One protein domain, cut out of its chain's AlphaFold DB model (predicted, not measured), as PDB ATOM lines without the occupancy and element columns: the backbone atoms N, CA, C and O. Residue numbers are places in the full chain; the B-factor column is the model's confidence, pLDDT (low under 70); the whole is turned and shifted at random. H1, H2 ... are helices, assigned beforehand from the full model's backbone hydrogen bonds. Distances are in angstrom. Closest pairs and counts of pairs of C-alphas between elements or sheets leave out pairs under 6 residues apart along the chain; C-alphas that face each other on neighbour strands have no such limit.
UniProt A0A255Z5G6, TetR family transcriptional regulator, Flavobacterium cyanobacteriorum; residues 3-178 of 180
ATOM      1  N   GLN A   3     129.145 -34.229 360.325       96.31
ATOM      2  CA  GLN A   3     129.768 -34.785 361.527       96.31
ATOM      3  C   GLN A   3     128.772 -35.199 362.621       96.31
ATOM      4  O   GLN A   3     128.966 -36.233 363.248       96.31
ATOM      5  N   ASP A   4     127.691 -34.440 362.828       96.38
ATOM      6  CA  ASP A   4     126.689 -34.761 363.857       96.38
ATOM      7  C   ASP A   4     126.044 -36.129 363.580       96.38
ATOM      8  O   ASP A   4     125.773 -36.894 364.500       96.38
ATOM      9  N   TRP A   5     125.825 -36.450 362.298       97.75
ATOM     10  CA  TRP A   5     125.302 -37.749 361.888       97.75
ATOM     11  C   TRP A   5     126.300 -38.864 362.175       97.75
ATOM     12  O   TRP A   5     125.900 -39.876 362.736       97.75
ATOM     13  N   ILE A   6     127.577 -38.662 361.836       98.25
ATOM     14  CA  ILE A   6     128.641 -39.644 362.077       98.25
ATOM     15  C   ILE A   6     128.766 -39.942 363.569       98.25
ATOM     16  O   ILE A   6     128.673 -41.100 363.952       98.25
ATOM     17  N   ILE A   7     128.862 -38.919 364.423       97.69
ATOM     18  CA  ILE A   7     128.999 -39.100 365.877       97.69
ATOM     19  C   ILE A   7     127.791 -39.849 366.455       97.69
ATOM     20  O   ILE A   7     127.956 -40.852 367.149       97.69
ATOM     21  N   SER A   8     126.568 -39.408 366.145       97.19
ATOM     22  CA  SER A   8     125.364 -40.065 366.669       97.19
ATOM     23  C   SER A   8     125.149 -41.466 366.086       97.19
ATOM     24  O   SER A   8     124.636 -42.345 366.775       97.19
ATOM     25  N   GLY A   9     125.530 -41.694 364.827       97.81
ATOM     26  CA  GLY A   9     125.445 -43.003 364.182       97.81
ATOM     27  C   GLY A   9     126.446 -43.981 364.775       97.81
ATOM     28  O   GLY A   9     126.085 -45.116 365.071       97.81
ATOM     29  N   TYR A  10     127.665 -43.511 365.024       98.38
ATOM     30  CA  TYR A  10     128.722 -44.263 365.680       98.38
ATOM     31  C   TYR A  10     128.298 -44.735 367.073       98.38
ATOM     32  O   TYR A  10     128.359 -45.927 367.377       98.38
ATOM     33  N   GLU A  11     127.766 -43.820 367.888       97.31
ATOM     34  CA  GLU A  11     127.231 -44.138 369.213       97.31
ATOM     35  C   GLU A  11     126.048 -45.120 369.138       97.31
ATOM     36  O   GLU A  11     125.973 -46.069 369.924       97.31
ATOM     37  N   MET A  12     125.141 -44.934 368.175       96.50
ATOM     38  CA  MET A  12     124.002 -45.832 367.972       96.50
ATOM     39  C   MET A  12     124.452 -47.250 367.604       96.50
ATOM     40  O   MET A  12     123.911 -48.204 368.164       96.50
ATOM     41  N   VAL A  13     125.442 -47.407 366.716       97.44
ATOM     42  CA  VAL A  13     126.015 -48.728 366.412       97.44
ATOM     43  C   VAL A  13     126.654 -49.311 367.658       97.44
ATOM     44  O   VAL A  13     126.288 -50.415 368.037       97.44
ATOM     45  N   ALA A  14     127.542 -48.581 368.334       97.12
ATOM     46  CA  ALA A  14     128.242 -49.078 369.517       97.12
ATOM     47  C   ALA A  14     127.275 -49.646 370.577       97.12
ATOM     48  O   ALA A  14     127.534 -50.700 371.158       97.12
ATOM     49  N   LYS A  15     126.126 -48.992 370.788       94.50
ATOM     50  CA  LYS A  15     125.143 -49.386 371.810       94.50
ATOM     51  C   LYS A  15     124.104 -50.406 371.346       94.50
ATOM     52  O   LYS A  15     123.615 -51.187 372.161       94.50
ATOM     53  N   HIS A  16     123.712 -50.378 370.073       93.25
ATOM     54  CA  HIS A  16     122.532 -51.109 369.584       93.25
ATOM     55  C   HIS A  16     122.802 -52.003 368.366       93.25
ATOM     56  O   HIS A  16     121.897 -52.704 367.907       93.25
ATOM     57  N   GLY A  17     124.031 -52.004 367.859       94.31
ATOM     58  CA  GLY A  17     124.452 -52.750 366.680       94.31
ATOM     59  C   GLY A  17     123.965 -52.156 365.359       94.31
ATOM     60  O   GLY A  17     123.080 -51.301 365.308       94.31
ATOM     61  N   PHE A  18     124.533 -52.655 364.259       93.94
ATOM     62  CA  PHE A  18     124.193 -52.223 362.897       93.94
ATOM     63  C   PHE A  18     122.713 -52.460 362.557       93.94
ATOM     64  O   PHE A  18     122.051 -51.584 362.008       93.94
ATOM     65  N   ASN A  19     122.142 -53.592 362.984       88.56
ATOM     66  CA  ASN A  19     120.720 -53.903 362.770       88.56
ATOM     67  C   ASN A  19     119.768 -52.939 363.506       88.56
ATOM     68  O   ASN A  19     118.595 -52.826 363.147       88.56
ATOM     69  N   GLY A  20     120.257 -52.252 364.543       83.12
ATOM     70  CA  GLY A  20     119.510 -51.232 365.272       83.12
ATOM     71  C   GLY A  20     119.439 -49.887 364.546       83.12
ATOM     72  O   GLY A  20     118.644 -49.030 364.944       83.12
ATOM     73  N   MET A  21     120.230 -49.684 363.486       90.94
ATOM     74  CA  MET A  21     120.330 -48.388 362.829       90.94
ATOM     75  C   MET A  21     119.066 -48.035 362.050       90.94
ATOM     76  O   MET A  21     118.634 -48.734 361.134       90.94
ATOM     77  N   LYS A  22     118.481 -46.887 362.399       90.94
ATOM     78  CA  LYS A  22     117.320 -46.325 361.710       90.94
ATOM     79  C   LYS A  22     117.501 -44.821 361.538       90.94
ATOM     80  O   LYS A  22     117.852 -44.114 362.483       90.94
ATOM     81  N   ILE A  23     117.178 -44.324 360.346       93.81
ATOM     82  CA  ILE A  23     117.349 -42.905 360.005       93.81
ATOM     83  C   ILE A  23     116.381 -42.018 360.807       93.81
ATOM     84  O   ILE A  23     116.757 -40.926 361.214       93.81
ATOM     85  N   GLU A  24     115.150 -42.468 361.093       94.25
ATOM     86  CA  GLU A  24     114.189 -41.686 361.900       94.25
ATOM     87  C   GLU A  24     114.699 -41.365 363.312       94.25
ATOM     88  O   GLU A  24     114.719 -40.188 363.675       94.25
ATOM     89  N   PRO A  25     115.088 -42.365 364.131       93.50
ATOM     90  CA  PRO A  25     115.664 -42.103 365.443       93.50
ATOM     91  C   PRO A  25     116.907 -41.219 365.371       93.50
ATOM     92  O   PRO A  25     117.017 -40.270 366.142       93.50
ATOM     93  N   LEU A  26     117.797 -41.466 364.406       94.75
ATOM     94  CA  LEU A  26     119.021 -40.687 364.245       94.75
ATOM     95  C   LEU A  26     118.735 -39.216 363.891       94.75
ATOM     96  O   LEU A  26     119.361 -38.304 364.427       94.75
ATOM     97  N   ALA A  27     117.732 -38.968 363.048       95.56
ATOM     98  CA  ALA A  27     117.270 -37.627 362.698       95.56
ATOM     99  C   ALA A  27     116.704 -36.875 363.912       95.56
ATOM    100  O   ALA A  27     116.960 -35.685 364.086       95.56
ATOM    101  N   ARG A  28     115.984 -37.582 364.792       94.69
ATOM    102  CA  ARG A  28     115.482 -37.013 366.050       94.69
ATOM    103  C   ARG A  28     116.621 -36.666 367.007       94.69
ATOM    104  O   ARG A  28     116.625 -35.561 367.536       94.69
ATOM    105  N   ILE A  29     117.588 -37.570 367.189       93.69
ATOM    106  CA  ILE A  29     118.754 -37.361 368.069       93.69
ATOM    107  C   ILE A  29     119.587 -36.165 367.594       93.69
ATOM    108  O   ILE A  29     119.977 -35.322 368.393       93.69
ATOM    109  N   THR A  30     119.807 -36.050 366.285       94.06
ATOM    110  CA  THR A  30     120.602 -34.962 365.695       94.06
ATOM    111  C   THR A  30     119.826 -33.651 365.515       94.06
ATOM    112  O   THR A  30     120.422 -32.642 365.118       94.06
ATOM    113  N   ASN A  31     118.514 -33.649 365.797       95.19
ATOM    114  CA  ASN A  31     117.569 -32.562 365.528       95.19
ATOM    115  C   ASN A  31     117.613 -32.075 364.064       95.19
ATOM    116  O   ASN A  31     117.769 -30.885 363.777       95.19
ATOM    117  N   LYS A  32     117.543 -33.015 363.114       94.88
ATOM    118  CA  LYS A  32     117.622 -32.765 361.665       94.88
ATOM    119  C   LYS A  32     116.518 -33.499 360.912       94.88
ATOM    120  O   LYS A  32     115.867 -34.399 361.432       94.88
ATOM    121  N   SER A  33     116.302 -33.123 359.654       96.38
ATOM    122  CA  SER A  33     115.376 -33.832 358.772       96.38
ATOM    123  C   SER A  33     116.039 -35.057 358.138       96.38
ATOM    124  O   SER A  33     117.244 -35.065 357.878       96.38
ATOM    125  N   LYS A  34     115.236 -36.070 357.789       95.69
ATOM    126  CA  LYS A  34     115.707 -37.206 356.976       95.69
ATOM    127  C   LYS A  34     116.292 -36.759 355.639       95.69
ATOM    128  O   LYS A  34     117.277 -37.315 355.177       95.69
ATOM    129  N   SER A  35     115.704 -35.741 355.016       96.06
ATOM    130  CA  SER A  35     116.197 -35.208 353.744       96.06
ATOM    131  C   SER A  35     117.634 -34.693 353.866       96.06
ATOM    132  O   SER A  35     118.420 -34.876 352.944       96.06
ATOM    133  N   SER A  36     118.011 -34.120 355.017       96.25
ATOM    134  CA  SER A  36     119.398 -33.714 355.278       96.25
ATOM    135  C   SER A  36     120.355 -34.901 355.406       96.25
ATOM    136  O   SER A  36     121.519 -34.748 355.051       96.25
ATOM    137  N   PHE A  37     119.896 -36.062 355.886       97.50
ATOM    138  CA  PHE A  37     120.701 -37.288 355.882       97.50
ATOM    139  C   PHE A  37     121.007 -37.716 354.443       97.50
ATOM    140  O   PHE A  37     122.170 -37.840 354.071       97.50
ATOM    141  N   TYR A  38     119.971 -37.852 353.610       96.81
ATOM    142  CA  TYR A  38     120.129 -38.285 352.219       96.81
ATOM    143  C   TYR A  38     120.926 -37.293 351.365       96.81
ATOM    144  O   TYR A  38     121.619 -37.704 350.444       96.81
ATOM    145  N   TYR A  39     120.896 -36.003 351.703       96.25
ATOM    146  CA  TYR A  39     121.783 -35.014 351.091       96.25
ATOM    147  C   TYR A  39     123.272 -35.287 351.373       96.25
ATOM    148  O   TYR A  39     124.114 -35.002 350.526       96.25
ATOM    149  N   HIS A  40     123.610 -35.817 352.552       96.00
ATOM    150  CA  HIS A  40     124.997 -36.079 352.942       96.00
ATOM    151  C   HIS A  40     125.507 -37.458 352.531       96.00
ATOM    152  O   HIS A  40     126.681 -37.564 352.190       96.00
ATOM    153  N   PHE A  41     124.659 -38.486 352.592       96.94
ATOM    154  CA  PHE A  41     125.097 -39.879 352.458       96.94
ATOM    155  C   PHE A  41     124.444 -40.629 351.300       96.94
ATOM    156  O   PHE A  41     124.915 -41.698 350.966       96.94
ATOM    157  N   ALA A  42     123.393 -40.097 350.666       95.75
ATOM    158  CA  ALA A  42     122.570 -40.765 349.644       95.75
ATOM    159  C   ALA A  42     121.833 -42.045 350.099       95.75
ATOM    160  O   ALA A  42     120.651 -42.187 349.788       95.75
ATOM    161  N   ASP A  43     122.458 -42.923 350.880       95.06
ATOM    162  CA  ASP A  43     121.870 -44.127 351.462       95.06
ATOM    163  C   ASP A  43     122.571 -44.541 352.776       95.06
ATOM    164  O   ASP A  43     123.321 -43.771 353.380       95.06
ATOM    165  N   LEU A  44     122.222 -45.728 353.281       93.25
ATOM    166  CA  LEU A  44     122.751 -46.265 354.532       93.25
ATOM    167  C   LEU A  44     124.102 -46.972 354.351       93.25
ATOM    168  O   LEU A  44     124.861 -47.040 355.310       93.25
ATOM    169  N   GLU A  45     124.402 -47.489 353.158       93.38
ATOM    170  CA  GLU A  45     125.661 -48.192 352.886       93.38
ATOM    171  C   GLU A  45     126.823 -47.198 352.886       93.38
ATOM    172  O   GLU A  45     127.776 -47.377 353.641       93.38
ATOM    173  N   ILE A  46     126.674 -46.074 352.177       96.06
ATOM    174  CA  ILE A  46     127.652 -44.974 352.198       96.06
ATOM    175  C   ILE A  46     127.813 -44.416 353.615       96.06
ATOM    176  O   ILE A  46     128.911 -44.053 354.034       96.06
ATOM    177  N   PHE A  47     126.725 -44.349 354.387       97.44
ATOM    178  CA  PHE A  47     126.816 -43.927 355.780       97.44
ATOM    179  C   PHE A  47     127.624 -44.914 356.626       97.44
ATOM    180  O   PHE A  47     128.429 -44.478 357.444       97.44
ATOM    181  N   TYR A  48     127.449 -46.224 356.431       97.00
ATOM    182  CA  TYR A  48     128.254 -47.224 357.126       97.00
ATOM    183  C   TYR A  48     129.729 -47.133 356.767       97.00
ATOM    184  O   TYR A  48     130.540 -47.162 357.688       97.00
ATOM    185  N   ASP A  49     130.077 -46.960 355.494       97.00
ATOM    186  CA  ASP A  49     131.475 -46.794 355.082       97.00
ATOM    187  C   ASP A  49     132.125 -45.598 355.798       97.00
ATOM    188  O   ASP A  49     133.209 -45.719 356.367       97.00
ATOM    189  N   GLU A  50     131.411 -44.479 355.920       98.12
ATOM    190  CA  GLU A  50     131.895 -43.309 356.664       98.12
ATOM    191  C   GLU A  50     132.037 -43.566 358.179       98.12
ATOM    192  O   GLU A  50     132.924 -43.004 358.826       98.12
ATOM    193  N   LEU A  51     131.193 -44.422 358.773       98.50
ATOM    194  CA  LEU A  51     131.359 -44.850 360.170       98.50
ATOM    195  C   LEU A  51     132.570 -45.773 360.347       98.50
ATOM    196  O   LEU A  51     133.228 -45.713 361.388       98.50
ATOM    197  N   LEU A  52     132.858 -46.628 359.363       98.31
ATOM    198  CA  LEU A  52     134.039 -47.490 359.366       98.31
ATOM    199  C   LEU A  52     135.324 -46.664 359.249       98.31
ATOM    200  O   LEU A  52     136.263 -46.898 360.010       98.31
ATOM    201  N   ASP A  53     135.346 -45.663 358.369       98.25
ATOM    202  CA  ASP A  53     136.469 -44.730 358.246       98.25
ATOM    203  C   ASP A  53     136.681 -43.949 359.548       98.25
ATOM    204  O   ASP A  53     137.797 -43.881 360.071       98.25
ATOM    205  N   PHE A  54     135.595 -43.434 360.135       98.50
ATOM    206  CA  PHE A  54     135.645 -42.777 361.439       98.50
ATOM    207  C   PHE A  54     136.195 -43.709 362.533       98.50
ATOM    208  O   PHE A  54     137.036 -43.291 363.333       98.50
ATOM    209  N   HIS A  55     135.777 -44.980 362.548       98.44
ATOM    210  CA  HIS A  55     136.291 -45.970 363.491       98.44
ATOM    211  C   HIS A  55     137.802 -46.158 363.357       98.44
ATOM    212  O   HIS A  55     138.503 -46.174 364.366       98.44
ATOM    213  N   LEU A  56     138.311 -46.291 362.130       97.94
ATOM    214  CA  LEU A  56     139.737 -46.498 361.888       97.94
ATOM    215  C   LEU A  56     140.577 -45.313 362.367       97.94
ATOM    216  O   LEU A  56     141.638 -45.527 362.953       97.94
ATOM    217  N   GLU A  57     140.110 -44.077 362.175       97.94
ATOM    218  CA  GLU A  57     140.789 -42.901 362.733       97.94
ATOM    219  C   GLU A  57     140.782 -42.910 364.265       97.94
ATOM    220  O   GLU A  57     141.818 -42.671 364.888       97.94
ATOM    221  N   SER A  58     139.655 -43.268 364.886       97.25
ATOM    222  CA  SER A  58     139.567 -43.363 366.346       97.25
ATOM    223  C   SER A  58     140.478 -44.461 366.916       97.25
ATOM    224  O   SER A  58     141.192 -44.250 367.898       97.25
ATOM    225  N   VAL A  59     140.562 -45.611 366.238       95.88
ATOM    226  CA  VAL A  59     141.459 -46.715 366.612       95.88
ATOM    227  C   VAL A  59     142.929 -46.308 366.534       95.88
ATOM    228  O   VAL A  59     143.711 -46.732 367.380       95.88
ATOM    229  N   LYS A  60     143.334 -45.460 365.580       96.12
ATOM    230  CA  LYS A  60     144.714 -44.934 365.547       96.12
ATOM    231  C   LYS A  60     145.027 -44.099 366.786       96.12
ATOM    232  O   LYS A  60     146.128 -44.202 367.324       96.12
ATOM    233  N   VAL A  61     144.070 -43.290 367.250       96.69
ATOM    234  CA  VAL A  61     144.221 -42.499 368.482       96.69
ATOM    235  C   VAL A  61     144.323 -43.418 369.697       96.69
ATOM    236  O   VAL A  61     145.229 -43.240 370.512       96.69
ATOM    237  N   LEU A  62     143.449 -44.425 369.786       95.31
ATOM    238  CA  LEU A  62     143.495 -45.449 370.829       95.31
ATOM    239  C   LEU A  62     144.858 -46.161 370.849       95.31
ATOM    240  O   LEU A  62     145.528 -46.157 371.876       95.31
ATOM    241  N   ALA A  63     145.313 -46.684 369.709       93.38
ATOM    242  CA  ALA A  63     146.595 -47.378 369.574       93.38
ATOM    243  C   ALA A  63     147.791 -46.494 369.961       93.38
ATOM    244  O   ALA A  63     148.728 -46.947 370.623       93.38
ATOM    245  N   PHE A  64     147.759 -45.208 369.593       94.31
ATOM    246  CA  PHE A  64     148.785 -44.261 370.011       94.31
ATOM    247  C   PHE A  64     148.821 -44.112 371.534       94.31
ATOM    248  O   PHE A  64     149.899 -44.208 372.117       94.31
ATOM    249  N   LYS A  65     147.673 -43.932 372.195       95.00
ATOM    250  CA  LYS A  65     147.616 -43.850 373.663       95.00
ATOM    251  C   LYS A  65     148.063 -45.152 374.322       95.00
ATOM    252  O   LYS A  65     148.869 -45.107 375.246       95.00
ATOM    253  N   GLU A  66     147.613 -46.294 373.802       92.50
ATOM    254  CA  GLU A  66     148.056 -47.615 374.255       92.50
ATOM    255  C   GLU A  66     149.579 -47.740 374.184       92.50
ATOM    256  O   GLU A  66     150.188 -48.226 375.125       92.50
ATOM    257  N   SER A  67     150.235 -47.237 373.133       91.12
ATOM    258  CA  SER A  67     151.701 -47.319 373.000       91.12
ATOM    259  C   SER A  67     152.495 -46.609 374.106       91.12
ATOM    260  O   SER A  67     153.695 -46.856 374.245       91.12
ATOM    261  N   GLN A  68     151.847 -45.736 374.883       92.56
ATOM    262  CA  GLN A  68     152.470 -44.933 375.938       92.56
ATOM    263  C   GLN A  68     152.219 -45.480 377.352       92.56
ATOM    264  O   GLN A  68     152.712 -44.904 378.325       92.56
ATOM    265  N   ILE A  69     151.460 -46.570 377.489       92.19
ATOM    266  CA  ILE A  69     151.138 -47.150 378.796       92.19
ATOM    267  C   ILE A  69     152.347 -47.853 379.414       92.19
ATOM    268  O   ILE A  69     153.204 -48.399 378.714       92.19
ATOM    269  N   ASN A  70     152.374 -47.907 380.745       90.81
ATOM    270  CA  ASN A  70     153.361 -48.678 381.503       90.81
ATOM    271  C   ASN A  70     152.710 -49.792 382.326       90.81
ATOM    272  O   ASN A  70     153.383 -50.742 382.721       90.81
ATOM    273  N   LYS A  71     151.410 -49.678 382.612       91.31
ATOM    274  CA  LYS A  71     150.641 -50.645 383.395       91.31
ATOM    275  C   LYS A  71     149.289 -50.916 382.753       91.31
ATOM    276  O   LYS A  71     148.727 -50.073 382.066       91.31
ATOM    277  N   ILE A  72     148.745 -52.102 383.012       90.31
ATOM    278  CA  ILE A  72     147.359 -52.414 382.637       90.31
ATOM    279  C   ILE A  72     146.397 -51.600 383.512       90.31
ATOM    280  O   ILE A  72     145.496 -50.948 383.001       90.31
ATOM    281  N   ASP A  73     146.623 -51.602 384.824       92.94
ATOM    282  CA  ASP A  73     145.852 -50.830 385.798       92.94
ATOM    283  C   ASP A  73     146.789 -49.795 386.467       92.94
ATOM    284  O   ASP A  73     147.816 -50.202 387.035       92.94
ATOM    285  N   PRO A  74     146.513 -48.478 386.371       95.00
ATOM    286  CA  PRO A  74     145.313 -47.877 385.774       95.00
ATOM    287  C   PRO A  74     145.408 -47.593 384.262       95.00
ATOM    288  O   PRO A  74     144.369 -47.534 383.609       95.00
ATOM    289  N   ASP A  75     146.614 -47.429 383.698       94.81
ATOM    290  CA  ASP A  75     146.814 -46.715 382.421       94.81
ATOM    291  C   ASP A  75     145.947 -47.236 381.257       94.81
ATOM    292  O   ASP A  75     145.248 -46.462 380.602       94.81
ATOM    293  N   LEU A  76     145.959 -48.550 380.992       93.38
ATOM    294  CA  LEU A  76     145.156 -49.123 379.906       93.38
ATOM    295  C   LEU A  76     143.659 -49.023 380.192       93.38
ATOM    296  O   LEU A  76     142.884 -48.733 379.286       93.38
ATOM    297  N   ILE A  77     143.240 -49.287 381.430       95.81
ATOM    298  CA  ILE A  77     141.822 -49.261 381.802       95.81
ATOM    299  C   ILE A  77     141.252 -47.855 381.614       95.81
ATOM    300  O   ILE A  77     140.159 -47.718 381.069       95.81
ATOM    301  N   GLU A  78     141.982 -46.815 382.012       97.56
ATOM    302  CA  GLU A  78     141.553 -45.428 381.814       97.56
ATOM    303  C   GLU A  78     141.368 -45.099 380.328       97.56
ATOM    304  O   GLU A  78     140.329 -44.559 379.944       97.56
ATOM    305  N   ILE A  79     142.318 -45.507 379.482       96.44
ATOM    306  CA  ILE A  79     142.232 -45.334 378.024       96.44
ATOM    307  C   ILE A  79     141.029 -46.093 377.453       96.44
ATOM    308  O   ILE A  79     140.262 -45.538 376.670       96.44
ATOM    309  N   LEU A  80     140.833 -47.350 377.854       95.81
ATOM    310  CA  LEU A  80     139.710 -48.177 377.414       95.81
ATOM    311  C   LEU A  80     138.358 -47.561 377.803       95.81
ATOM    312  O   LEU A  80     137.418 -47.588 377.010       95.81
ATOM    313  N   ILE A  81     138.260 -46.959 378.992       98.12
ATOM    314  CA  ILE A  81     137.061 -46.238 379.440       98.12
ATOM    315  C   ILE A  81     136.830 -44.964 378.629       98.12
ATOM    316  O   ILE A  81     135.695 -44.716 378.216       98.12
ATOM    317  N   GLU A  82     137.877 -44.185 378.366       97.69
ATOM    318  CA  GLU A  82     137.791 -42.998 377.508       97.69
ATOM    319  C   GLU A  82     137.313 -43.368 376.090       97.69
ATOM    320  O   GLU A  82     136.463 -42.688 375.518       97.69
ATOM    321  N   HIS A  83     137.798 -44.493 375.566       97.31
ATOM    322  CA  HIS A  83     137.500 -45.019 374.233       97.31
ATOM    323  C   HIS A  83     136.377 -46.074 374.223       97.31
ATOM    324  O   HIS A  83     136.288 -46.907 373.318       97.31
ATOM    325  N   LYS A  84     135.468 -46.039 375.208       97.75
ATOM    326  CA  LYS A  84     134.393 -47.034 375.363       97.75
ATOM    327  C   LYS A  84     133.575 -47.247 374.085       97.75
ATOM    328  O   LYS A  84     133.268 -48.389 373.738       97.75
ATOM    329  N   LEU A  85     133.208 -46.170 373.387       98.00
ATOM    330  CA  LEU A  85     132.433 -46.279 372.147       98.00
ATOM    331  C   LEU A  85     133.216 -47.000 371.049       98.00
ATOM    332  O   LEU A  85     132.620 -47.792 370.327       98.00
ATOM    333  N   ASP A  86     134.531 -46.799 370.968       97.62
ATOM    334  CA  ASP A  86     135.371 -47.454 369.964       97.62
ATOM    335  C   ASP A  86     135.454 -48.956 370.196       97.62
ATOM    336  O   ASP A  86     135.337 -49.755 369.262       97.62
ATOM    337  N   VAL A  87     135.586 -49.350 371.461       97.00
ATOM    338  CA  VAL A  87     135.626 -50.755 371.860       97.00
ATOM    339  C   VAL A  87     134.284 -51.431 371.578       97.00
ATOM    340  O   VAL A  87     134.246 -52.505 370.975       97.00
ATOM    341  N   LEU A  88     133.170 -50.796 371.946       97.88
ATOM    342  CA  LEU A  88     131.836 -51.334 371.681       97.88
ATOM    343  C   LEU A  88     131.496 -51.344 370.183       97.88
ATOM    344  O   LEU A  88     130.868 -52.284 369.706       97.88
ATOM    345  N   PHE A  89     131.952 -50.368 369.399       97.94
ATOM    346  CA  PHE A  89     131.796 -50.404 367.945       97.94
ATOM    347  C   PHE A  89     132.586 -51.568 367.331       97.94
ATOM    348  O   PHE A  89     132.038 -52.346 366.548       97.94
ATOM    349  N   ASN A  90     133.844 -51.757 367.749       96.50
ATOM    350  CA  ASN A  90     134.670 -52.885 367.315       96.50
ATOM    351  C   ASN A  90     134.031 -54.235 367.696       96.50
ATOM    352  O   ASN A  90     134.109 -55.197 366.934       96.50
ATOM    353  N   GLN A  91     133.334 -54.307 368.837       96.69
ATOM    354  CA  GLN A  91     132.524 -55.467 369.220       96.69
ATOM    355  C   GLN A  91     131.425 -55.762 368.187       96.69
ATOM    356  O   GLN A  91     131.258 -56.910 367.769       96.69
ATOM    357  N   GLN A  92     130.697 -54.741 367.731       97.06
ATOM    358  CA  GLN A  92     129.637 -54.921 366.737       97.06
ATOM    359  C   GLN A  92     130.174 -55.393 365.388       97.06
ATOM    360  O   GLN A  92     129.522 -56.207 364.732       97.06
ATOM    361  N   LEU A  93     131.371 -54.955 364.991       96.62
ATOM    362  CA  LEU A  93     132.032 -55.498 363.802       96.62
ATOM    363  C   LEU A  93     132.276 -57.007 363.947       96.62
ATOM    364  O   LEU A  93     132.007 -57.760 363.011       96.62
ATOM    365  N   ARG A  94     132.711 -57.475 365.129       94.50
ATOM    366  CA  ARG A  94     132.933 -58.912 365.390       94.50
ATOM    367  C   ARG A  94     131.646 -59.724 365.312       94.50
ATOM    368  O   ARG A  94     131.658 -60.811 364.741       94.50
ATOM    369  N   PHE A  95     130.536 -59.198 365.826       94.31
ATOM    370  CA  PHE A  95     129.233 -59.865 365.714       94.31
ATOM    371  C   PHE A  95     128.715 -59.946 364.276       94.31
ATOM    372  O   PHE A  95     127.930 -60.835 363.959       94.31
ATOM    373  N   ASN A  96     129.179 -59.057 363.398       94.19
ATOM    374  CA  ASN A  96     128.774 -58.993 361.998       94.19
ATOM    375  C   ASN A  96     129.918 -59.398 361.050       94.19
ATOM    376  O   ASN A  96     129.975 -58.951 359.905       94.19
ATOM    377  N   ASN A  97     130.818 -60.280 361.502       88.19
ATOM    378  CA  ASN A  97     132.031 -60.664 360.772       88.19
ATOM    379  C   ASN A  97     131.796 -61.397 359.439       88.19
ATOM    380  O   ASN A  97     132.762 -61.747 358.780       88.19
ATOM    381  N   GLN A  98     130.552 -61.656 359.034       92.19
ATOM    382  CA  GLN A  98     130.235 -62.209 357.713       92.19
ATOM    383  C   GLN A  98     130.345 -61.154 356.600       92.19
ATOM    384  O   GLN A  98     130.410 -61.507 355.429       92.19
ATOM    385  N   ASN A  99     130.371 -59.864 356.954       93.88
ATOM    386  CA  ASN A  99     130.560 -58.767 356.010       93.88
ATOM    387  C   ASN A  99     132.061 -58.533 355.736       93.88
ATOM    388  O   ASN A  99     132.839 -58.319 356.668       93.88
ATOM    389  N   GLU A 100     132.465 -58.541 354.462       95.00
ATOM    390  CA  GLU A 100     133.870 -58.385 354.050       95.00
ATOM    391  C   GLU A 100     134.477 -57.030 354.457       95.00
ATOM    392  O   GLU A 100     135.615 -56.991 354.933       95.00
ATOM    393  N   ASN A 101     133.725 -55.926 354.363       94.44
ATOM    394  CA  ASN A 101     134.200 -54.606 354.801       94.44
ATOM    395  C   ASN A 101     134.488 -54.615 356.307       94.44
ATOM    396  O   ASN A 101     135.531 -54.128 356.747       94.44
ATOM    397  N   PHE A 102     133.618 -55.242 357.103       96.25
ATOM    398  CA  PHE A 102     133.820 -55.339 358.549       96.25
ATOM    399  C   PHE A 102     135.025 -56.215 358.899       96.25
ATOM    400  O   PHE A 102     135.786 -55.865 359.800       96.25
ATOM    401  N   GLN A 103     135.257 -57.312 358.168       95.38
ATOM    402  CA  GLN A 103     136.468 -58.126 358.333       95.38
ATOM    403  C   GLN A 103     137.742 -57.325 358.037       95.38
ATOM    404  O   GLN A 103     138.718 -57.425 358.782       95.38
ATOM    405  N   ASN A 104     137.738 -56.515 356.977       96.06
ATOM    406  CA  ASN A 104     138.885 -55.685 356.606       96.06
ATOM    407  C   ASN A 104     139.194 -54.628 357.673       96.06
ATOM    408  O   ASN A 104     140.357 -54.441 358.049       96.06
ATOM    409  N   VAL A 105     138.156 -53.987 358.212       96.75
ATOM    410  CA  VAL A 105     138.292 -53.027 359.313       96.75
ATOM    411  C   VAL A 105     138.792 -53.719 360.577       96.75
ATOM    412  O   VAL A 105     139.748 -53.234 361.169       96.75
ATOM    413  N   LEU A 106     138.249 -54.887 360.940       93.94
ATOM    414  CA  LEU A 106     138.724 -55.679 362.085       93.94
ATOM    415  C   LEU A 106     140.185 -56.101 361.946       93.94
ATOM    416  O   LEU A 106     140.946 -56.059 362.909       93.94
ATOM    417  N   LYS A 107     140.597 -56.529 360.751       92.19
ATOM    418  CA  LYS A 107     141.990 -56.891 360.481       92.19
ATOM    419  C   LYS A 107     142.910 -55.688 360.676       92.19
ATOM    420  O   LYS A 107     143.977 -55.831 361.265       92.19
ATOM    421  N   THR A 108     142.488 -54.522 360.194       93.31
ATOM    422  CA  THR A 108     143.247 -53.274 360.321       93.31
ATOM    423  C   THR A 108     143.296 -52.806 361.772       93.31
ATOM    424  O   THR A 108     144.377 -52.512 362.270       93.31
ATOM    425  N   SER A 109     142.163 -52.805 362.482       92.12
ATOM    426  CA  SER A 109     142.102 -52.380 363.879       92.12
ATOM    427  C   SER A 109     142.950 -53.286 364.771       92.12
ATOM    428  O   SER A 109     143.806 -52.781 365.490       92.12
ATOM    429  N   ASN A 110     142.825 -54.612 364.640       88.19
ATOM    430  CA  ASN A 110     143.632 -55.585 365.386       88.19
ATOM    431  C   ASN A 110     145.139 -55.497 365.102       88.19
ATOM    432  O   ASN A 110     145.925 -55.935 365.931       88.19
ATOM    433  N   ALA A 111     145.550 -54.999 363.933       87.31
ATOM    434  CA  ALA A 111     146.964 -54.792 363.625       87.31
ATOM    435  C   ALA A 111     147.520 -53.505 364.259       87.31
ATOM    436  O   ALA A 111     148.727 -53.399 364.451       87.31
ATOM    437  N   LEU A 112     146.655 -52.530 364.556       87.62
ATOM    438  CA  LEU A 112     147.028 -51.275 365.209       87.62
ATOM    439  C   LEU A 112     147.082 -51.416 366.734       87.62
ATOM    440  O   LEU A 112     147.960 -50.834 367.364       87.62
ATOM    441  N   VAL A 113     146.147 -52.168 367.320       78.94
ATOM    442  CA  VAL A 113     146.040 -52.340 368.777       78.94
ATOM    443  C   VAL A 113     146.698 -53.636 369.251       78.94
ATOM    444  O   VAL A 113     146.762 -54.625 368.527       78.94
ATOM    445  N   GLY A 114     147.156 -53.661 370.503       72.44
ATOM    446  CA  GLY A 114     147.573 -54.901 371.172       72.44
ATOM    447  C   GLY A 114     149.078 -55.153 371.297       72.44
ATOM    448  O   GLY A 114     149.469 -55.879 372.211       72.44
ATOM    449  N   GLU A 115     149.949 -54.527 370.496       75.56
ATOM    450  CA  GLU A 115     151.408 -54.646 370.711       75.56
ATOM    451  C   GLU A 115     151.828 -54.075 372.072       75.56
ATOM    452  O   GLU A 115     152.604 -54.690 372.808       75.56
ATOM    453  N   ALA A 116     151.268 -52.923 372.441       75.19
ATOM    454  CA  ALA A 116     151.549 -52.282 373.717       75.19
ATOM    455  C   ALA A 116     151.032 -53.106 374.905       75.19
ATOM    456  O   ALA A 116     151.749 -53.288 375.891       75.19
ATOM    457  N   PHE A 117     149.831 -53.682 374.775       77.69
ATOM    458  CA  PHE A 117     149.294 -54.612 375.764       77.69
ATOM    459  C   PHE A 117     150.217 -55.817 375.944       77.69
ATOM    460  O   PHE A 117     150.599 -56.124 377.068       77.69
ATOM    461  N   LEU A 118     150.625 -56.471 374.849       80.50
ATOM    462  CA  LEU A 118     151.530 -57.622 374.896       80.50
ATOM    463  C   LEU A 118     152.842 -57.291 375.610       80.50
ATOM    464  O   LEU A 118     153.318 -58.107 376.397       80.50
ATOM    465  N   LYS A 119     153.405 -56.102 375.363       81.81
ATOM    466  CA  LYS A 119     154.628 -55.638 376.024       81.81
ATOM    467  C   LYS A 119     154.437 -55.512 377.535       81.81
ATOM    468  O   LYS A 119     155.161 -56.162 378.286       81.81
ATOM    469  N   VAL A 120     153.455 -54.721 377.975       83.38
ATOM    470  CA  VAL A 120     153.203 -54.517 379.411       83.38
ATOM    471  C   VAL A 120     152.866 -55.837 380.086       83.38
ATOM    472  O   VAL A 120     153.376 -56.143 381.157       83.38
ATOM    473  N   TRP A 121     152.062 -56.672 379.439       80.06
ATOM    474  CA  TRP A 121     151.656 -57.947 380.000       80.06
ATOM    475  C   TRP A 121     152.817 -58.940 380.125       80.06
ATOM    476  O   TRP A 121     152.913 -59.638 381.135       80.06
ATOM    477  N   ALA A 122     153.730 -58.978 379.148       79.12
ATOM    478  CA  ALA A 122     154.933 -59.806 379.211       79.12
ATOM    479  C   ALA A 122     155.849 -59.404 380.379       79.12
ATOM    480  O   ALA A 122     156.339 -60.277 381.102       79.12
ATOM    481  N   GLU A 123     156.041 -58.099 380.596       79.25
ATOM    482  CA  GLU A 123     156.814 -57.566 381.724       79.25
ATOM    483  C   GLU A 123     156.163 -57.925 383.072       79.25
ATOM    484  O   GLU A 123     156.834 -58.377 384.005       79.25
ATOM    485  N   ASP A 124     154.840 -57.791 383.152       71.94
ATOM    486  CA  ASP A 124     154.069 -57.917 384.391       71.94
ATOM    487  C   ASP A 124     153.860 -59.378 384.839       71.94
ATOM    488  O   ASP A 124     153.659 -59.666 386.025       71.94
ATOM    489  N   LEU A 125     153.927 -60.322 383.896       71.12
ATOM    490  CA  LEU A 125     153.744 -61.754 384.134       71.12
ATOM    491  C   LEU A 125     155.052 -62.536 384.359       71.12
ATOM    492  O   LEU A 125     154.996 -63.666 384.844       71.12
ATOM    493  N   LYS A 126     156.223 -61.961 384.040       67.75
ATOM    494  CA  LYS A 126     157.558 -62.581 384.225       67.75
ATOM    495  C   LYS A 126     157.682 -64.014 383.660       67.75
ATOM    496  O   LYS A 126     158.279 -64.884 384.295       67.75
ATOM    497  N   PHE A 127     157.103 -64.294 382.490       66.44
ATOM    498  CA  PHE A 127     157.079 -65.647 381.912       66.44
ATOM    499  C   PHE A 127     158.280 -66.001 381.022       66.44
ATOM    500  O   PHE A 127     158.867 -65.142 380.377       66.44
ATOM    501  N   ASN A 128     158.529 -67.313 380.878       65.69
ATOM    502  CA  ASN A 128     159.361 -67.926 379.826       65.69
ATOM    503  C   ASN A 128     158.546 -68.297 378.563       65.69
ATOM    504  O   ASN A 128     158.904 -69.227 377.839       65.69
ATOM    505  N   LEU A 129     157.403 -67.644 378.318       71.50
ATOM    506  CA  LEU A 129     156.615 -67.897 377.109       71.50
ATOM    507  C   LEU A 129     157.314 -67.260 375.911       71.50
ATOM    508  O   LEU A 129     157.763 -66.117 375.976       71.50
ATOM    509  N   ASN A 130     157.378 -67.984 374.797       80.50
ATOM    510  CA  ASN A 130     157.855 -67.374 373.562       80.50
ATOM    511  C   ASN A 130     156.800 -66.405 372.997       80.50
ATOM    512  O   ASN A 130     155.605 -66.517 373.284       80.50
ATOM    513  N   ASN A 131     157.238 -65.487 372.134       77.94
ATOM    514  CA  ASN A 131     156.372 -64.454 371.553       77.94
ATOM    515  C   ASN A 131     155.113 -65.026 370.880       77.94
ATOM    516  O   ASN A 131     154.040 -64.443 370.996       77.94
ATOM    517  N   LYS A 132     155.208 -66.196 370.232       83.31
ATOM    518  CA  LYS A 132     154.067 -66.839 369.566       83.31
ATOM    519  C   LYS A 132     153.020 -67.341 370.566       83.31
ATOM    520  O   LYS A 132     151.825 -67.228 370.312       83.31
ATOM    521  N   GLN A 133     153.447 -67.892 371.702       82.38
ATOM    522  CA  GLN A 133     152.533 -68.323 372.765       82.38
ATOM    523  C   GLN A 133     151.807 -67.130 373.394       82.38
ATOM    524  O   GLN A 133     150.597 -67.203 373.587       82.38
ATOM    525  N   LEU A 134     152.526 -66.031 373.654       79.19
ATOM    526  CA  LEU A 134     151.941 -64.793 374.178       79.19
ATOM    527  C   LEU A 134     150.908 -64.202 373.212       79.19
ATOM    528  O   LEU A 134     149.793 -63.894 373.623       79.19
ATOM    529  N   GLN A 135     151.244 -64.124 371.922       80.44
ATOM    530  CA  GLN A 135     150.321 -63.662 370.882       80.44
ATOM    531  C   GLN A 135     149.059 -64.528 370.807       80.44
ATOM    532  O   GLN A 135     147.953 -64.000 370.811       80.44
ATOM    533  N   ASN A 136     149.200 -65.857 370.794       83.75
ATOM    534  CA  ASN A 136     148.046 -66.754 370.738       83.75
ATOM    535  C   ASN A 136     147.144 -66.617 371.971       83.75
ATOM    536  O   ASN A 136     145.921 -66.606 371.845       83.75
ATOM    537  N   LEU A 137     147.737 -66.507 373.161       82.75
ATOM    538  CA  LEU A 137     146.988 -66.321 374.397       82.75
ATOM    539  C   LEU A 137     146.245 -64.984 374.407       82.75
ATOM    540  O   LEU A 137     145.086 -64.931 374.816       82.75
ATOM    541  N   PHE A 138     146.893 -63.923 373.927       82.69
ATOM    542  CA  PHE A 138     146.266 -62.620 373.767       82.69
ATOM    543  C   PHE A 138     145.076 -62.682 372.814       82.69
ATOM    544  O   PHE A 138     143.996 -62.249 373.198       82.69
ATOM    545  N   LEU A 139     145.228 -63.284 371.630       83.00
ATOM    546  CA  LEU A 139     144.136 -63.418 370.661       83.00
ATOM    547  C   LEU A 139     142.928 -64.159 371.254       83.00
ATOM    548  O   LEU A 139     141.801 -63.680 371.146       83.00
ATOM    549  N   LEU A 140     143.163 -65.274 371.955       84.56
ATOM    550  CA  LEU A 140     142.097 -66.022 372.634       84.56
ATOM    551  C   LEU A 140     141.417 -65.200 373.737       84.56
ATOM    552  O   LEU A 140     140.198 -65.254 373.898       84.56
ATOM    553  N   SER A 141     142.202 -64.435 374.498       85.75
ATOM    554  CA  SER A 141     141.685 -63.571 375.562       85.75
ATOM    555  C   SER A 141     140.874 -62.410 374.984       85.75
ATOM    556  O   SER A 141     139.822 -62.074 375.518       85.75
ATOM    557  N   LEU A 142     141.318 -61.844 373.860       85.69
ATOM    558  CA  LEU A 142     140.666 -60.735 373.174       85.69
ATOM    559  C   LEU A 142     139.285 -61.138 372.646       85.69
ATOM    560  O   LEU A 142     138.314 -60.412 372.851       85.69
ATOM    561  N   ASP A 143     139.168 -62.311 372.024       85.94
ATOM    562  CA  ASP A 143     137.867 -62.809 371.568       85.94
ATOM    563  C   ASP A 143     136.917 -63.044 372.748       85.94
ATOM    564  O   ASP A 143     135.752 -62.651 372.696       85.94
ATOM    565  N   ASN A 144     137.413 -63.605 373.856       90.81
ATOM    566  CA  ASN A 144     136.612 -63.766 375.068       90.81
ATOM    567  C   ASN A 144     136.181 -62.418 375.673       90.81
ATOM    568  O   ASN A 144     135.021 -62.268 376.048       90.81
ATOM    569  N   PHE A 145     137.074 -61.429 375.721       94.06
ATOM    570  CA  PHE A 145     136.772 -60.075 376.187       94.06
ATOM    571  C   PHE A 145     135.589 -59.467 375.425       94.06
ATOM    572  O   PHE A 145     134.604 -59.049 376.037       94.06
ATOM    573  N   PHE A 146     135.634 -59.497 374.090       94.12
ATOM    574  CA  PHE A 146     134.556 -58.960 373.259       94.12
ATOM    575  C   PHE A 146     133.246 -59.752 373.365       94.12
ATOM    576  O   PHE A 146     132.194 -59.201 373.060       94.12
ATOM    577  N   LEU A 147     133.263 -61.005 373.819       93.38
ATOM    578  CA  LEU A 147     132.035 -61.757 374.098       93.38
ATOM    579  C   LEU A 147     131.372 -61.357 375.424       93.38
ATOM    580  O   LEU A 147     130.164 -61.530 375.570       93.38
ATOM    581  N   LEU A 148     132.141 -60.857 376.395       95.50
ATOM    582  CA  LEU A 148     131.650 -60.603 377.752       95.50
ATOM    583  C   LEU A 148     131.192 -59.160 377.981       95.50
ATOM    584  O   LEU A 148     130.350 -58.920 378.852       95.50
ATOM    585  N   ILE A 149     131.735 -58.196 377.239       96.62
ATOM    586  CA  ILE A 149     131.393 -56.783 377.419       96.62
ATOM    587  C   ILE A 149     130.041 -56.412 376.802       96.62
ATOM    588  O   ILE A 149     129.533 -57.066 375.897       96.62
ATOM    589  N   ASN A 150     129.456 -55.326 377.286       94.88
ATOM    590  CA  ASN A 150     128.354 -54.590 376.678       94.88
ATOM    591  C   ASN A 150     128.298 -53.184 377.297       94.88
ATOM    592  O   ASN A 150     128.987 -52.896 378.275       94.88
ATOM    593  N   ASP A 151     127.441 -52.309 376.772       93.88
ATOM    594  CA  ASP A 151     127.355 -50.924 377.250       93.88
ATOM    595  C   ASP A 151     127.074 -50.804 378.761       93.88
ATOM    596  O   ASP A 151     127.586 -49.895 379.411       93.88
ATOM    597  N   SER A 152     126.324 -51.738 379.355       94.62
ATOM    598  CA  SER A 152     125.952 -51.667 380.774       94.62
ATOM    599  C   SER A 152     127.050 -52.129 381.732       94.62
ATOM    600  O   SER A 152     127.160 -51.580 382.827       94.62
ATOM    601  N   ASN A 153     127.871 -53.111 381.343       95.88
ATOM    602  CA  ASN A 153     128.910 -53.657 382.221       95.88
ATOM    603  C   ASN A 153     130.296 -53.040 381.989       95.88
ATOM    604  O   ASN A 153     131.148 -53.146 382.869       95.88
ATOM    605  N   TYR A 154     130.514 -52.371 380.853       97.12
ATOM    606  CA  TYR A 154     131.798 -51.774 380.501       97.12
ATOM    607  C   TYR A 154     132.097 -50.553 381.380       97.12
ATOM    608  O   TYR A 154     131.703 -49.419 381.079       97.12
ATOM    609  N   THR A 155     132.755 -50.831 382.502       98.12
ATOM    610  CA  THR A 155     133.080 -49.917 383.601       98.12
ATOM    611  C   THR A 155     134.505 -50.179 384.078       98.12
ATOM    612  O   THR A 155     135.048 -51.260 383.843       98.12
ATOM    613  N   TYR A 156     135.109 -49.202 384.763       98.25
ATOM    614  CA  TYR A 156     136.467 -49.343 385.295       98.25
ATOM    615  C   TYR A 156     136.581 -50.581 386.193       98.25
ATOM    616  O   TYR A 156     137.473 -51.404 386.017       98.25
ATOM    617  N   GLU A 157     135.637 -50.738 387.127       98.19
ATOM    618  CA  GLU A 157     135.602 -51.859 388.069       98.19
ATOM    619  C   GLU A 157     135.521 -53.207 387.344       98.19
ATOM    620  O   GLU A 157     136.262 -54.134 387.669       98.19
ATOM    621  N   TRP A 158     134.665 -53.316 386.324       98.00
ATOM    622  CA  TRP A 158     134.561 -54.541 385.535       98.00
ATOM    623  C   TRP A 158     135.867 -54.859 384.798       98.00
ATOM    624  O   TRP A 158     136.317 -56.002 384.836       98.00
ATOM    625  N   LEU A 159     136.496 -53.859 384.170       97.25
ATOM    626  CA  LEU A 159     137.766 -54.026 383.456       97.25
ATOM    627  C   LEU A 159     138.898 -54.442 384.399       97.25
ATOM    628  O   LEU A 159     139.621 -55.389 384.094       97.25
ATOM    629  N   SER A 160     139.020 -53.788 385.556       96.75
ATOM    630  CA  SER A 160     140.029 -54.117 386.571       96.75
ATOM    631  C   SER A 160     139.862 -55.563 387.055       96.75
ATOM    632  O   SER A 160     140.798 -56.361 386.968       96.75
ATOM    633  N   ASN A 161     138.634 -55.957 387.411       96.69
ATOM    634  CA  ASN A 161     138.314 -57.330 387.811       96.69
ATOM    635  C   ASN A 161     138.577 -58.354 386.694       96.69
ATOM    636  O   ASN A 161     139.062 -59.459 386.967       96.69
ATOM    637  N   TYR A 162     138.266 -58.013 385.439       95.25
ATOM    638  CA  TYR A 162     138.518 -58.871 384.281       95.25
ATOM    639  C   TYR A 162     140.019 -59.107 384.083       95.25
ATOM    640  O   TYR A 162     140.452 -60.259 384.024       95.25
ATOM    641  N   PHE A 163     140.827 -58.043 384.034       92.25
ATOM    642  CA  PHE A 163     142.270 -58.159 383.821       92.25
ATOM    643  C   PHE A 163     142.987 -58.831 384.996       92.25
ATOM    644  O   PHE A 163     143.894 -59.637 384.769       92.25
ATOM    645  N   GLU A 164     142.568 -58.579 386.240       92.38
ATOM    646  CA  GLU A 164     143.105 -59.281 387.408       92.38
ATOM    647  C   GLU A 164     142.797 -60.784 387.339       92.38
ATOM    648  O   GLU A 164     143.679 -61.623 387.552       92.38
ATOM    649  N   SER A 165     141.554 -61.137 386.999       92.44
ATOM    650  CA  SER A 165     141.130 -62.532 386.853       92.44
ATOM    651  C   SER A 165     141.892 -63.230 385.730       92.44
ATOM    652  O   SER A 165     142.434 -64.316 385.936       92.44
ATOM    653  N   LEU A 166     142.020 -62.572 384.575       89.19
ATOM    654  CA  LEU A 166     142.777 -63.073 383.434       89.19
ATOM    655  C   LEU A 166     144.248 -63.317 383.811       89.19
ATOM    656  O   LEU A 166     144.779 -64.404 383.567       89.19
ATOM    657  N   LYS A 167     144.891 -62.351 384.483       86.94
ATOM    658  CA  LYS A 167     146.264 -62.477 384.998       86.94
ATOM    659  C   LYS A 167     146.407 -63.691 385.922       86.94
ATOM    660  O   LYS A 167     147.323 -64.493 385.739       86.94
ATOM    661  N   LYS A 168     145.491 -63.865 386.884       88.81
ATOM    662  CA  LYS A 168     145.485 -65.007 387.822       88.81
ATOM    663  C   LYS A 168     145.350 -66.346 387.097       88.81
ATOM    664  O   LYS A 168     146.132 -67.257 387.370       88.81
ATOM    665  N   THR A 169     144.402 -66.466 386.167       87.19
ATOM    666  CA  THR A 169     144.180 -67.699 385.397       87.19
ATOM    667  C   THR A 169     145.423 -68.098 384.608       87.19
ATOM    668  O   THR A 169     145.832 -69.258 384.634       87.19
ATOM    669  N   ILE A 170     146.074 -67.142 383.949       81.81
ATOM    670  CA  ILE A 170     147.260 -67.430 383.141       81.81
ATOM    671  C   ILE A 170     148.441 -67.845 384.023       81.81
ATOM    672  O   ILE A 170     149.113 -68.829 383.711       81.81
ATOM    673  N   LEU A 171     148.669 -67.157 385.148       82.06
ATOM    674  CA  LEU A 171     149.702 -67.541 386.119       82.06
ATOM    675  C   LEU A 171     149.502 -68.975 386.622       82.06
ATOM    676  O   LEU A 171     150.465 -69.737 386.684       82.06
ATOM    677  N   GLN A 172     148.263 -69.376 386.909       83.75
ATOM    678  CA  GLN A 172     147.957 -70.747 387.323       83.75
ATOM    679  C   GLN A 172     148.278 -71.771 386.227       83.75
ATOM    680  O   GLN A 172     148.893 -72.796 386.520       83.75
ATOM    681  N   ILE A 173     147.923 -71.494 384.968       79.12
ATOM    682  CA  ILE A 173     148.211 -72.392 383.838       79.12
ATOM    683  C   ILE A 173     149.723 -72.564 383.649       79.12
ATOM    684  O   ILE A 173     150.201 -73.686 383.484       79.12
ATOM    685  N   VAL A 174     150.495 -71.476 383.696       72.94
ATOM    686  CA  VAL A 174     151.943 -71.541 383.456       72.94
ATOM    687  C   VAL A 174     152.689 -72.210 384.615       72.94
ATOM    688  O   VAL A 174     153.531 -73.076 384.370       72.94
ATOM    689  N   VAL A 175     152.349 -71.898 385.872       68.88
ATOM    690  CA  VAL A 175     152.960 -72.551 387.048       68.88
ATOM    691  C   VAL A 175     152.704 -74.060 387.027       68.88
ATOM    692  O   VAL A 175     153.629 -74.843 387.241       68.88
ATOM    693  N   SER A 176     151.487 -74.482 386.677       62.19
ATOM    694  CA  SER A 176     151.114 -75.904 386.596       62.19
ATOM    695  C   SER A 176     151.942 -76.695 385.574       62.19
ATOM    696  O   SER A 176     152.160 -77.891 385.753       62.19
ATOM    697  N   ASN A 177     152.434 -76.031 384.523       57.97
ATOM    698  CA  ASN A 177     153.239 -76.641 383.462       57.97
ATOM    699  C   ASN A 177     154.752 -76.623 383.736       57.97
ATOM    700  O   ASN A 177     155.500 -77.201 382.960       57.97
ATOM    701  N   THR A 178     155.210 -75.973 384.814       54.28
ATOM    702  CA  THR A 178     156.642 -75.905 385.181       54.28
ATOM    703  C   THR A 178     157.028 -76.959 386.233       54.28
ATOM    704  O   THR A 178     158.203 -77.162 386.517       54.28
TER     705      THR A 178
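AT A GLANCE: This is residues 3 to 178 of the 180 residues of the protein "TetR family transcriptional regulator" of Flavobacterium cyanobacteriorum (UniProt A0A255Z5G6). A rod built of helices, in which the long helix H4 runs from a head formed with H1, H2 and H3 at one end towards a looser group of H5, H8, H9 and H10 at the other. H6 lies in the middle and crosses H4, H7 runs side by side with H4, and H1 packs on both H4 and H6. The printed part has 176 residues with ten named helices, H1 to H10 in order along the chain, and no named strand; the class is all helix, and the helix packing is mostly crossed. It is compact, with a radius of gyration of the C-alphas of 18.3 A, and spans 65 by 31 by 26 A.

IN THESE COORDINATES: H1, residues 3 to 16, begins with C-alpha 3 at (129.768, -34.785, 361.527) and is 19.6 A long. H2 is residues 23 to 29 and H3 residues 34 to 41. H4, residues 44 to 66, is the longest helix by residues and measures 32.1 A, beginning with C-alpha 44 at (122.751, -46.265, 354.532). H5 is residues 72 to 82, H6 residues 84 to 95, H7 residues 100 to 112 and H8 residues 115 to 125. H9, residues 131 to 148, is 25.8 A long. H10, residues 156 to 176, is 30.4 A long and ends with C-alpha 176 at (151.114, -75.904, 386.596).

HOW THE PARTS SIT: H4 is the hub, touching H1, H5, H6 and H7. H4 and H7 run the same way at a shallow tilt of 11 degrees, with Ala 63 and Leu 112 the closest C-alphas, 5.9 A. H6 touches H4 at a steep tilt of 56 degrees, opposite ways, with residues 86 to 89 alone; the closest C-alphas are His 55 and Asp 86, 6.7 A. H1 touches H6 with residues 10 to 15 alone; the closest C-alphas are Ala 14 and Phe 89, 4.1 A. H2 touches H1, about perpendicular at 76 degrees, with C-alphas of Ser 8 and Leu 26 closest at 6.8 A. H3 touches H2, with C-alphas of Ala 27 and Lys 34 closest at 5.9 A. H4 and H5 form a helical hairpin at 29 degrees, Glu 66 and Leu 76 having the closest C-alphas, 6.5 A. H10 touches H5 with residues 156 to 163 alone, C-alphas of Ile 77 and Tyr 156 being closest at 6.4 A. H8 and H5 only just touch, with 3 pairs of C-alphas within 8 A, the closest Ile 72 and Val 120 at 7.0 A. H9 touches H8 with residues 134 to 138 alone, the closest C-alphas being Leu 118 and Leu 134, 7.2 A. H4 and H10 are apart. O i to N i+4 pairs are within hydrogen-bond range throughout H1, H2, H3, H4, H6, H7, H8, H9 and H10, and in 6 of 7 pairs of H5.

THE WHOLE: The C-alphas farthest apart, Ser 35 and Thr 178, are 65.4 A apart. The printed part has no cut and no long link. Residues 126 to 128 and 175 to 178 have pLDDT under 70.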